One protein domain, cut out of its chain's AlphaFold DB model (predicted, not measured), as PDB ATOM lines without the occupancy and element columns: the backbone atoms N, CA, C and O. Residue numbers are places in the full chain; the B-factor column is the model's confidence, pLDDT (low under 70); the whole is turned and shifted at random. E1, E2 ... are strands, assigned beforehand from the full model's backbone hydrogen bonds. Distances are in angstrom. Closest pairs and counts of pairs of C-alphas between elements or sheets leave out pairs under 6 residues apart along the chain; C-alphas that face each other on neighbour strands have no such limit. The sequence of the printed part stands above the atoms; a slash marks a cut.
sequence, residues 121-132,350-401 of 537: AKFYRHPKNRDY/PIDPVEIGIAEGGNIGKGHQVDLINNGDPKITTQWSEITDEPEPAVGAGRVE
ATOM      1  N   ALA A 121     258.065 188.387 200.407       95.44
ATOM      2  CA  ALA A 121     257.183 188.125 201.534       95.44
ATOM      3  C   ALA A 121     257.432 186.689 202.011       95.44
ATOM      4  O   ALA A 121     257.136 185.739 201.288       95.44
ATOM      5  N   LYS A 122     258.037 186.530 203.184       95.44
ATOM      6  CA  LYS A 122     258.323 185.241 203.810       95.44
ATOM      7  C   LYS A 122     257.153 184.840 204.692       95.44
ATOM      8  O   LYS A 122     256.728 185.659 205.493       95.44
ATOM      9  N   PHE A 123     256.637 183.627 204.543       94.81
ATOM     10  CA  PHE A 123     255.560 183.111 205.386       94.81
ATOM     11  C   PHE A 123     256.073 182.065 206.374       94.81
ATOM     12  O   PHE A 123     257.043 181.361 206.085       94.81
ATOM     13  N   TYR A 124     255.352 181.934 207.485       93.56
ATOM     14  CA  TYR A 124     255.532 180.924 208.523       93.56
ATOM     15  C   TYR A 124     254.202 180.209 208.727       93.56
ATOM     16  O   TYR A 124     253.189 180.858 208.976       93.56
ATOM     17  N   ARG A 125     254.167 178.887 208.569       92.44
ATOM     18  CA  ARG A 125     252.937 178.089 208.573       92.44
ATOM     19  C   ARG A 125     252.997 176.972 209.601       92.44
ATOM     20  O   ARG A 125     253.785 176.044 209.451       92.44
ATOM     21  N   HIS A 126     252.125 177.043 210.600       91.31
ATOM     22  CA  HIS A 126     251.887 175.960 211.546       91.31
ATOM     23  C   HIS A 126     251.216 174.763 210.846       91.31
ATOM     24  O   HIS A 126     250.452 174.962 209.896       91.31
ATOM     25  N   PRO A 127     251.395 173.528 211.344       87.94
ATOM     26  CA  PRO A 127     250.641 172.358 210.893       87.94
ATOM     27  C   PRO A 127     249.116 172.525 210.954       87.94
ATOM     28  O   PRO A 127     248.412 171.990 210.094       87.94
ATOM     29  N   LYS A 128     248.604 173.275 211.942       88.62
ATOM     30  CA  LYS A 128     247.176 173.604 212.053       88.62
ATOM     31  C   LYS A 128     246.672 174.592 210.996       88.62
ATOM     32  O   LYS A 128     245.465 174.700 210.833       88.62
ATOM     33  N   ASN A 129     247.548 175.297 210.271       86.56
ATOM     34  CA  ASN A 129     247.105 176.187 209.198       86.56
ATOM     35  C   ASN A 129     246.824 175.375 207.922       86.56
ATOM     36  O   ASN A 129     247.693 175.218 207.047       86.56
ATOM     37  N   ARG A 130     245.629 174.791 207.851       82.31
ATOM     38  CA  ARG A 130     245.196 173.875 206.795       82.31
ATOM     39  C   ARG A 130     243.705 174.032 206.532       82.31
ATOM     40  O   ARG A 130     242.984 174.498 207.394       82.31
ATOM     41  N   ASP A 131     243.284 173.530 205.383       82.31
ATOM     42  CA  ASP A 131     241.879 173.287 205.070       82.31
ATOM     43  C   ASP A 131     241.363 172.082 205.892       82.31
ATOM     44  O   ASP A 131     242.063 171.048 205.993       82.31
ATOM     45  N   TYR A 132     240.186 172.232 206.512       83.88
ATOM     46  CA  TYR A 132     239.507 171.195 207.295       83.88
ATOM     47  C   TYR A 132     238.346 170.524 206.536       83.88
ATOM     48  O   TYR A 132     237.810 169.518 207.012       83.88
ATOM     49  N   PRO A 350     250.037 170.721 216.849       85.69
ATOM     50  CA  PRO A 350     249.414 171.705 215.958       85.69
ATOM     51  C   PRO A 350     250.327 172.863 215.547       85.69
ATOM     52  O   PRO A 350     250.038 173.520 214.551       85.69
ATOM     53  N   ILE A 351     251.376 173.144 216.321       86.06
ATOM     54  CA  ILE A 351     252.249 174.314 216.164       86.06
ATOM     55  C   ILE A 351     253.543 173.953 215.420       86.06
ATOM     56  O   ILE A 351     254.056 174.769 214.668       86.06
ATOM     57  N   ASP A 352     254.038 172.720 215.555       84.88
ATOM     58  CA  ASP A 352     255.410 172.370 215.165       84.88
ATOM     59  C   ASP A 352     255.493 171.042 214.383       84.88
ATOM     60  O   ASP A 352     254.800 170.086 214.755       84.88
ATOM     61  N   PRO A 353     256.329 170.925 213.327       85.62
ATOM     62  CA  PRO A 353     257.239 171.936 212.779       85.62
ATOM     63  C   PRO A 353     256.536 172.995 211.919       85.62
ATOM     64  O   PRO A 353     255.559 172.706 211.225       85.62
ATOM     65  N   VAL A 354     257.096 174.203 211.908       91.31
ATOM     66  CA  VAL A 354     256.668 175.327 211.070       91.31
ATOM     67  C   VAL A 354     257.239 175.180 209.664       91.31
ATOM     68  O   VAL A 354     258.437 174.973 209.476       91.31
ATOM     69  N   GLU A 355     256.399 175.318 208.644       92.88
ATOM     70  CA  GLU A 355     256.855 175.468 207.264       92.88
ATOM     71  C   GLU A 355     257.157 176.936 206.961       92.88
ATOM     72  O   GLU A 355     256.309 177.808 207.142       92.88
ATOM     73  N   ILE A 356     258.357 177.189 206.449       94.56
ATOM     74  CA  ILE A 356     258.843 178.514 206.083       94.56
ATOM     75  C   ILE A 356     259.079 178.561 204.576       94.56
ATOM     76  O   ILE A 356     259.689 177.654 203.998       94.56
ATOM     77  N   GLY A 357     258.643 179.636 203.923       94.69
ATOM     78  CA  GLY A 357     258.854 179.830 202.490       94.69
ATOM     79  C   GLY A 357     258.554 181.248 202.022       94.69
ATOM     80  O   GLY A 357     258.385 182.156 202.828       94.69
ATOM     81  N   ILE A 358     258.479 181.443 200.702       95.19
ATOM     82  CA  ILE A 358     258.098 182.722 200.083       95.19
ATOM     83  C   ILE A 358     256.653 182.653 199.576       95.19
ATOM     84  O   ILE A 358     256.279 181.721 198.857       95.19
ATOM     85  N   ALA A 359     255.855 183.653 199.946       92.00
ATOM     86  CA  ALA A 359     254.447 183.802 199.600       92.00
ATOM     87  C   ALA A 359     254.300 184.314 198.157       92.00
ATOM     88  O   ALA A 359     254.106 185.502 197.905       92.00
ATOM     89  N   GLU A 360     254.428 183.403 197.196       88.25
ATOM     90  CA  GLU A 360     254.254 183.655 195.764       88.25
ATOM     91  C   GLU A 360     253.438 182.520 195.125       88.25
ATOM     92  O   GLU A 360     253.520 181.362 195.545       88.25
ATOM     93  N   GLY A 361     252.643 182.839 194.098       87.06
ATOM     94  CA  GLY A 361     251.816 181.859 193.391       87.06
ATOM     95  C   GLY A 361     250.845 181.143 194.334       87.06
ATOM     96  O   GLY A 361     250.137 181.782 195.103       87.06
ATOM     97  N   GLY A 362     250.843 179.807 194.317       84.56
ATOM     98  CA  GLY A 362     249.988 178.988 195.188       84.56
ATOM     99  C   GLY A 362     250.349 179.018 196.680       84.56
ATOM    100  O   GLY A 362     249.749 178.279 197.455       84.56
ATOM    101  N   ASN A 363     251.346 179.812 197.090       88.50
ATOM    102  CA  ASN A 363     251.701 180.028 198.495       88.50
ATOM    103  C   ASN A 363     251.195 181.363 199.058       88.50
ATOM    104  O   ASN A 363     251.442 181.663 200.222       88.50
ATOM    105  N   ILE A 364     250.502 182.165 198.250       90.25
ATOM    106  CA  ILE A 364     249.814 183.377 198.707       90.25
ATOM    107  C   ILE A 364     248.728 182.987 199.719       90.25
ATOM    108  O   ILE A 364     248.061 181.971 199.546       90.25
ATOM    109  N   GLY A 365     248.574 183.771 200.787       86.75
ATOM    110  CA  GLY A 365     247.597 183.524 201.847       86.75
ATOM    111  C   GLY A 365     248.035 182.514 202.909       86.75
ATOM    112  O   GLY A 365     247.471 182.480 204.002       86.75
ATOM    113  N   LYS A 366     249.102 181.745 202.663       86.81
ATOM    114  CA  LYS A 366     249.563 180.712 203.597       86.81
ATOM    115  C   LYS A 366     250.242 181.285 204.835       86.81
ATOM    116  O   LYS A 366     250.944 182.286 204.768       86.81
ATOM    117  N   GLY A 367     250.087 180.558 205.938       86.25
ATOM    118  CA  GLY A 367     250.856 180.752 207.163       86.25
ATOM    119  C   GLY A 367     250.185 181.627 208.216       86.25
ATOM    120  O   GLY A 367     249.307 182.420 207.903       86.25
ATOM    121  N   HIS A 368     250.565 181.478 209.477       90.50
ATOM    122  CA  HIS A 368     250.096 182.323 210.575       90.50
ATOM    123  C   HIS A 368     250.805 183.691 210.592       90.50
ATOM    124  O   HIS A 368     250.274 184.658 211.128       90.50
ATOM    125  N   GLN A 369     251.978 183.806 209.963       91.62
ATOM    126  CA  GLN A 369     252.754 185.045 209.899       91.62
ATOM    127  C   GLN A 369     253.354 185.247 208.510       91.62
ATOM    128  O   GLN A 369     253.703 184.284 207.824       91.62
ATOM    129  N   VAL A 370     253.469 186.516 208.107       94.25
ATOM    130  CA  VAL A 370     254.158 186.943 206.888       94.25
ATOM    131  C   VAL A 370     255.021 188.160 207.197       94.25
ATOM    132  O   VAL A 370     254.513 189.133 207.742       94.25
ATOM    133  N   ASP A 371     256.285 188.130 206.781       94.56
ATOM    134  CA  ASP A 371     257.241 189.223 206.953       94.56
ATOM    135  C   ASP A 371     257.882 189.632 205.629       94.56
ATOM    136  O   ASP A 371     258.190 188.804 204.769       94.56
ATOM    137  N   LEU A 372     258.143 190.929 205.469       96.25
ATOM    138  CA  LEU A 372     258.955 191.423 204.363       96.25
ATOM    139  C   LEU A 372     260.440 191.275 204.704       96.25
ATOM    140  O   LEU A 372     260.927 191.872 205.662       96.25
ATOM    141  N   ILE A 373     261.172 190.539 203.875       96.50
ATOM    142  CA  ILE A 373     262.597 190.258 204.081       96.50
ATOM    143  C   ILE A 373     263.450 190.716 202.899       96.50
ATOM    144  O   ILE A 373     262.969 190.799 201.771       96.50
ATOM    145  N   ASN A 374     264.736 190.966 203.158       96.19
ATOM    146  CA  ASN A 374     265.767 191.248 202.151       96.19
ATOM    147  C   ASN A 374     267.150 190.656 202.521       96.19
ATOM    148  O   ASN A 374     268.191 191.173 202.112       96.19
ATOM    149  N   ASN A 375     267.163 189.572 203.301       93.50
ATOM    150  CA  ASN A 375     268.354 188.920 203.874       93.50
ATOM    151  C   ASN A 375     269.342 188.344 202.838       93.50
ATOM    152  O   ASN A 375     270.513 188.141 203.149       93.50
ATOM    153  N   GLY A 376     268.896 188.098 201.604       93.56
ATOM    154  CA  GLY A 376     269.724 187.509 200.550       93.56
ATOM    155  C   GLY A 376     269.878 185.988 200.632       93.56
ATOM    156  O   GLY A 376     270.682 185.420 199.890       93.56
ATOM    157  N   ASP A 377     269.108 185.340 201.504       96.31
ATOM    158  CA  ASP A 377     269.082 183.889 201.677       96.31
ATOM    159  C   ASP A 377     268.412 183.186 200.484       96.31
ATOM    160  O   ASP A 377     267.664 183.817 199.726       96.31
ATOM    161  N   PRO A 378     268.681 181.886 200.260       94.38
ATOM    162  CA  PRO A 378     268.171 181.178 199.096       94.38
ATOM    163  C   PRO A 378     266.644 181.048 199.114       94.38
ATOM    164  O   PRO A 378     266.012 180.884 200.157       94.38
ATOM    165  N   LYS A 379     266.058 181.063 197.916       94.06
ATOM    166  CA  LYS A 379     264.627 180.840 197.710       94.06
ATOM    167  C   LYS A 379     264.300 179.354 197.767       94.06
ATOM    168  O   LYS A 379     264.341 178.666 196.750       94.06
ATOM    169  N   ILE A 380     263.990 178.884 198.969       93.38
ATOM    170  CA  ILE A 380     263.605 177.503 199.268       93.38
ATOM    171  C   ILE A 380     262.373 177.479 200.181       93.38
ATOM    172  O   ILE A 380     262.040 178.482 200.809       93.38
ATOM    173  N   THR A 381     261.717 176.324 200.258       92.94
ATOM    174  CA  THR A 381     260.696 176.028 201.270       92.94
ATOM    175  C   THR A 381     261.223 174.896 202.137       92.94
ATOM    176  O   THR A 381     261.716 173.901 201.605       92.94
ATOM    177  N   THR A 382     261.156 175.051 203.455       93.94
ATOM    178  CA  THR A 382     261.657 174.059 204.416       93.94
ATOM    179  C   THR A 382     260.788 174.031 205.663       93.94
ATOM    180  O   THR A 382     260.002 174.943 205.900       93.94
ATOM    181  N   GLN A 383     260.943 172.981 206.460       91.62
ATOM    182  CA  GLN A 383     260.380 172.900 207.801       91.62
ATOM    183  C   GLN A 383     261.443 173.269 208.837       91.62
ATOM    184  O   GLN A 383     262.636 173.040 208.614       91.62
ATOM    185  N   TRP A 384     261.000 173.847 209.943       90.00
ATOM    186  CA  TRP A 384     261.818 174.278 211.069       90.00
ATOM    187  C   TRP A 384     261.041 174.059 212.360       90.00
ATOM    188  O   TRP A 384     259.837 174.305 212.395       90.00
ATOM    189  N   SER A 385     261.722 173.582 213.401       87.19
ATOM    190  CA  SER A 385     261.112 173.494 214.719       87.19
ATOM    191  C   SER A 385     261.334 174.801 215.475       87.19
ATOM    192  O   SER A 385     262.433 175.050 215.962       87.19
ATOM    193  N   GLU A 386     260.292 175.626 215.565       78.19
ATOM    194  CA  GLU A 386     260.350 176.932 216.239       78.19
ATOM    195  C   GLU A 386     260.460 176.784 217.764       78.19
ATOM    196  O   GLU A 386     260.997 177.644 218.459       78.19
ATOM    197  N   ILE A 387     259.946 175.673 218.297       79.94
ATOM    198  CA  ILE A 387     259.882 175.421 219.742       79.94
ATOM    199  C   ILE A 387     261.225 174.918 220.282       79.94
ATOM    200  O   ILE A 387     261.543 175.108 221.457       79.94
ATOM    201  N   THR A 388     262.011 174.243 219.447       76.69
ATOM    202  CA  THR A 388     263.386 173.893 219.800       76.69
ATOM    203  C   THR A 388     264.289 175.094 219.544       76.69
ATOM    204  O   THR A 388     264.090 175.796 218.562       76.69
ATOM    205  N   ASP A 389     265.314 175.321 220.372       75.25
ATOM    206  CA  ASP A 389     266.317 176.389 220.174       75.25
ATOM    207  C   ASP A 389     267.202 176.173 218.911       75.25
ATOM    208  O   ASP A 389     268.363 176.596 218.854       75.25
ATOM    209  N   GLU A 390     266.702 175.458 217.900       83.38
ATOM    210  CA  GLU A 390     267.354 175.254 216.617       83.38
ATOM    211  C   GLU A 390     267.348 176.557 215.808       83.38
ATOM    212  O   GLU A 390     266.321 177.232 215.707       83.38
ATOM    213  N   PRO A 391     268.484 176.930 215.190       88.75
ATOM    214  CA  PRO A 391     268.556 178.151 214.405       88.75
ATOM    215  C   PRO A 391     267.621 178.072 213.198       88.75
ATOM    216  O   PRO A 391     267.594 177.065 212.486       88.75
ATOM    217  N   GLU A 392     266.909 179.169 212.939       90.12
ATOM    218  CA  GLU A 392     266.042 179.277 211.773       90.12
ATOM    219  C   GLU A 392     266.846 179.020 210.482       90.12
ATOM    220  O   GLU A 392     267.910 179.622 210.276       90.12
ATOM    221  N   PRO A 393     266.379 178.125 209.595       91.81
ATOM    222  CA  PRO A 393     267.070 177.841 208.350       91.81
ATOM    223  C   PRO A 393     267.100 179.066 207.425       91.81
ATOM    224  O   PRO A 393     266.170 179.873 207.374       91.81
ATOM    225  N   ALA A 394     268.176 179.175 206.642       93.50
ATOM    226  CA  ALA A 394     268.379 180.268 205.693       93.50
ATOM    227  C   ALA A 394     267.343 180.209 204.556       93.50
ATOM    228  O   ALA A 394     267.521 179.500 203.564       93.50
ATOM    229  N   VAL A 395     266.259 180.969 204.711       93.69
ATOM    230  CA  VAL A 395     265.169 181.103 203.739       93.69
ATOM    231  C   VAL A 395     265.011 182.570 203.365       93.69
ATOM    232  O   VAL A 395     264.800 183.426 204.232       93.69
ATOM    233  N   GLY A 396     265.091 182.853 202.064       94.06
ATOM    234  CA  GLY A 396     264.993 184.200 201.519       94.06
ATOM    235  C   GLY A 396     264.431 184.269 200.104       94.06
ATOM    236  O   GLY A 396     263.920 183.292 199.566       94.06
ATOM    237  N   ALA A 397     264.515 185.441 199.477       94.75
ATOM    238  CA  ALA A 397     264.103 185.635 198.083       94.75
ATOM    239  C   ALA A 397     265.270 185.511 197.082       94.75
ATOM    240  O   ALA A 397     265.091 185.736 195.884       94.75
ATOM    241  N   GLY A 398     266.463 185.138 197.554       95.94
ATOM    242  CA  GLY A 398     267.715 185.151 196.803       95.94
ATOM    243  C   GLY A 398     268.429 186.503 196.856       95.94
ATOM    244  O   GLY A 398     268.020 187.428 197.558       95.94
ATOM    245  N   ARG A 399     269.513 186.626 196.088       96.75
ATOM    246  CA  ARG A 399     270.340 187.839 196.018       96.75
ATOM    247  C   ARG A 399     270.976 188.028 194.649       96.75
ATOM    248  O   ARG A 399     271.066 187.087 193.858       96.75
ATOM    249  N   VAL A 400     271.468 189.237 194.408       96.81
ATOM    250  CA  VAL A 400     272.468 189.520 193.374       96.81
ATOM    251  C   VAL A 400     273.838 189.692 194.003       96.81
ATOM    252  O   VAL A 400     273.971 190.264 195.083       96.81
ATOM    253  N   GLU A 401     274.860 189.234 193.294       95.94
ATOM    254  CA  GLU A 401     276.260 189.346 193.690       95.94
ATOM    255  C   GLU A 401     277.014 190.174 192.650       95.94
ATOM    256  O   GLU A 401     276.802 190.022 191.443       95.94
TER     257      GLU A 401
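This is residues 121 to 132 and 350 to 401 of the 537 residues of an uncharacterized protein of Euryarchaeota archaeon (UniProt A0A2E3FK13). With little regular structure, this flat model has one small sheet, order E3, E1, E2, E4, antiparallel and only just strongly twisted at up to 4.5 A off its best plane; loops surround it, and E5 ends a tail away from it. The 64 printed residues hold five named strands, E1 to E5 in chain order, and no named helix: all strand, with 21 residues in named elements. It is compact, radius of gyration of the C-alphas 11.9 A, spanning 42 by 30 by 15 A.

Start at E1, residues 121 to 125, antiparallel at 160 degrees to E2, residues 354 to 358; N 125 and O 355 are 2.8 A apart. E3, residues 369 to 373, is antiparallel to E1 at 151 degrees; see N 122 and O 371, 2.8 A. E4, residues 382 to 384, is antiparallel to E2 at 141 degrees; see N 354 and O 384, 2.8 A. These pairs are within hydrogen-bond range. E5, residues 399 to 401, pairs with no named strand and is apart from E1 to E4.

Find C-alpha 121 at (257.183, 188.125, 201.534), where E1 begins its 13.0 A; E2 measures 13.3 A, E3 12.6 A, E4 6.7 A and E5 6.5 A, with E5 ending at C-alpha 401 at (276.260, 189.346, 193.690).

Residues 133 to 349 are cut out; C-alphas 132 and 350 are 13.2 A apart. The link from E4 to E5 is long. No printed residue is under 70 in pLDDT.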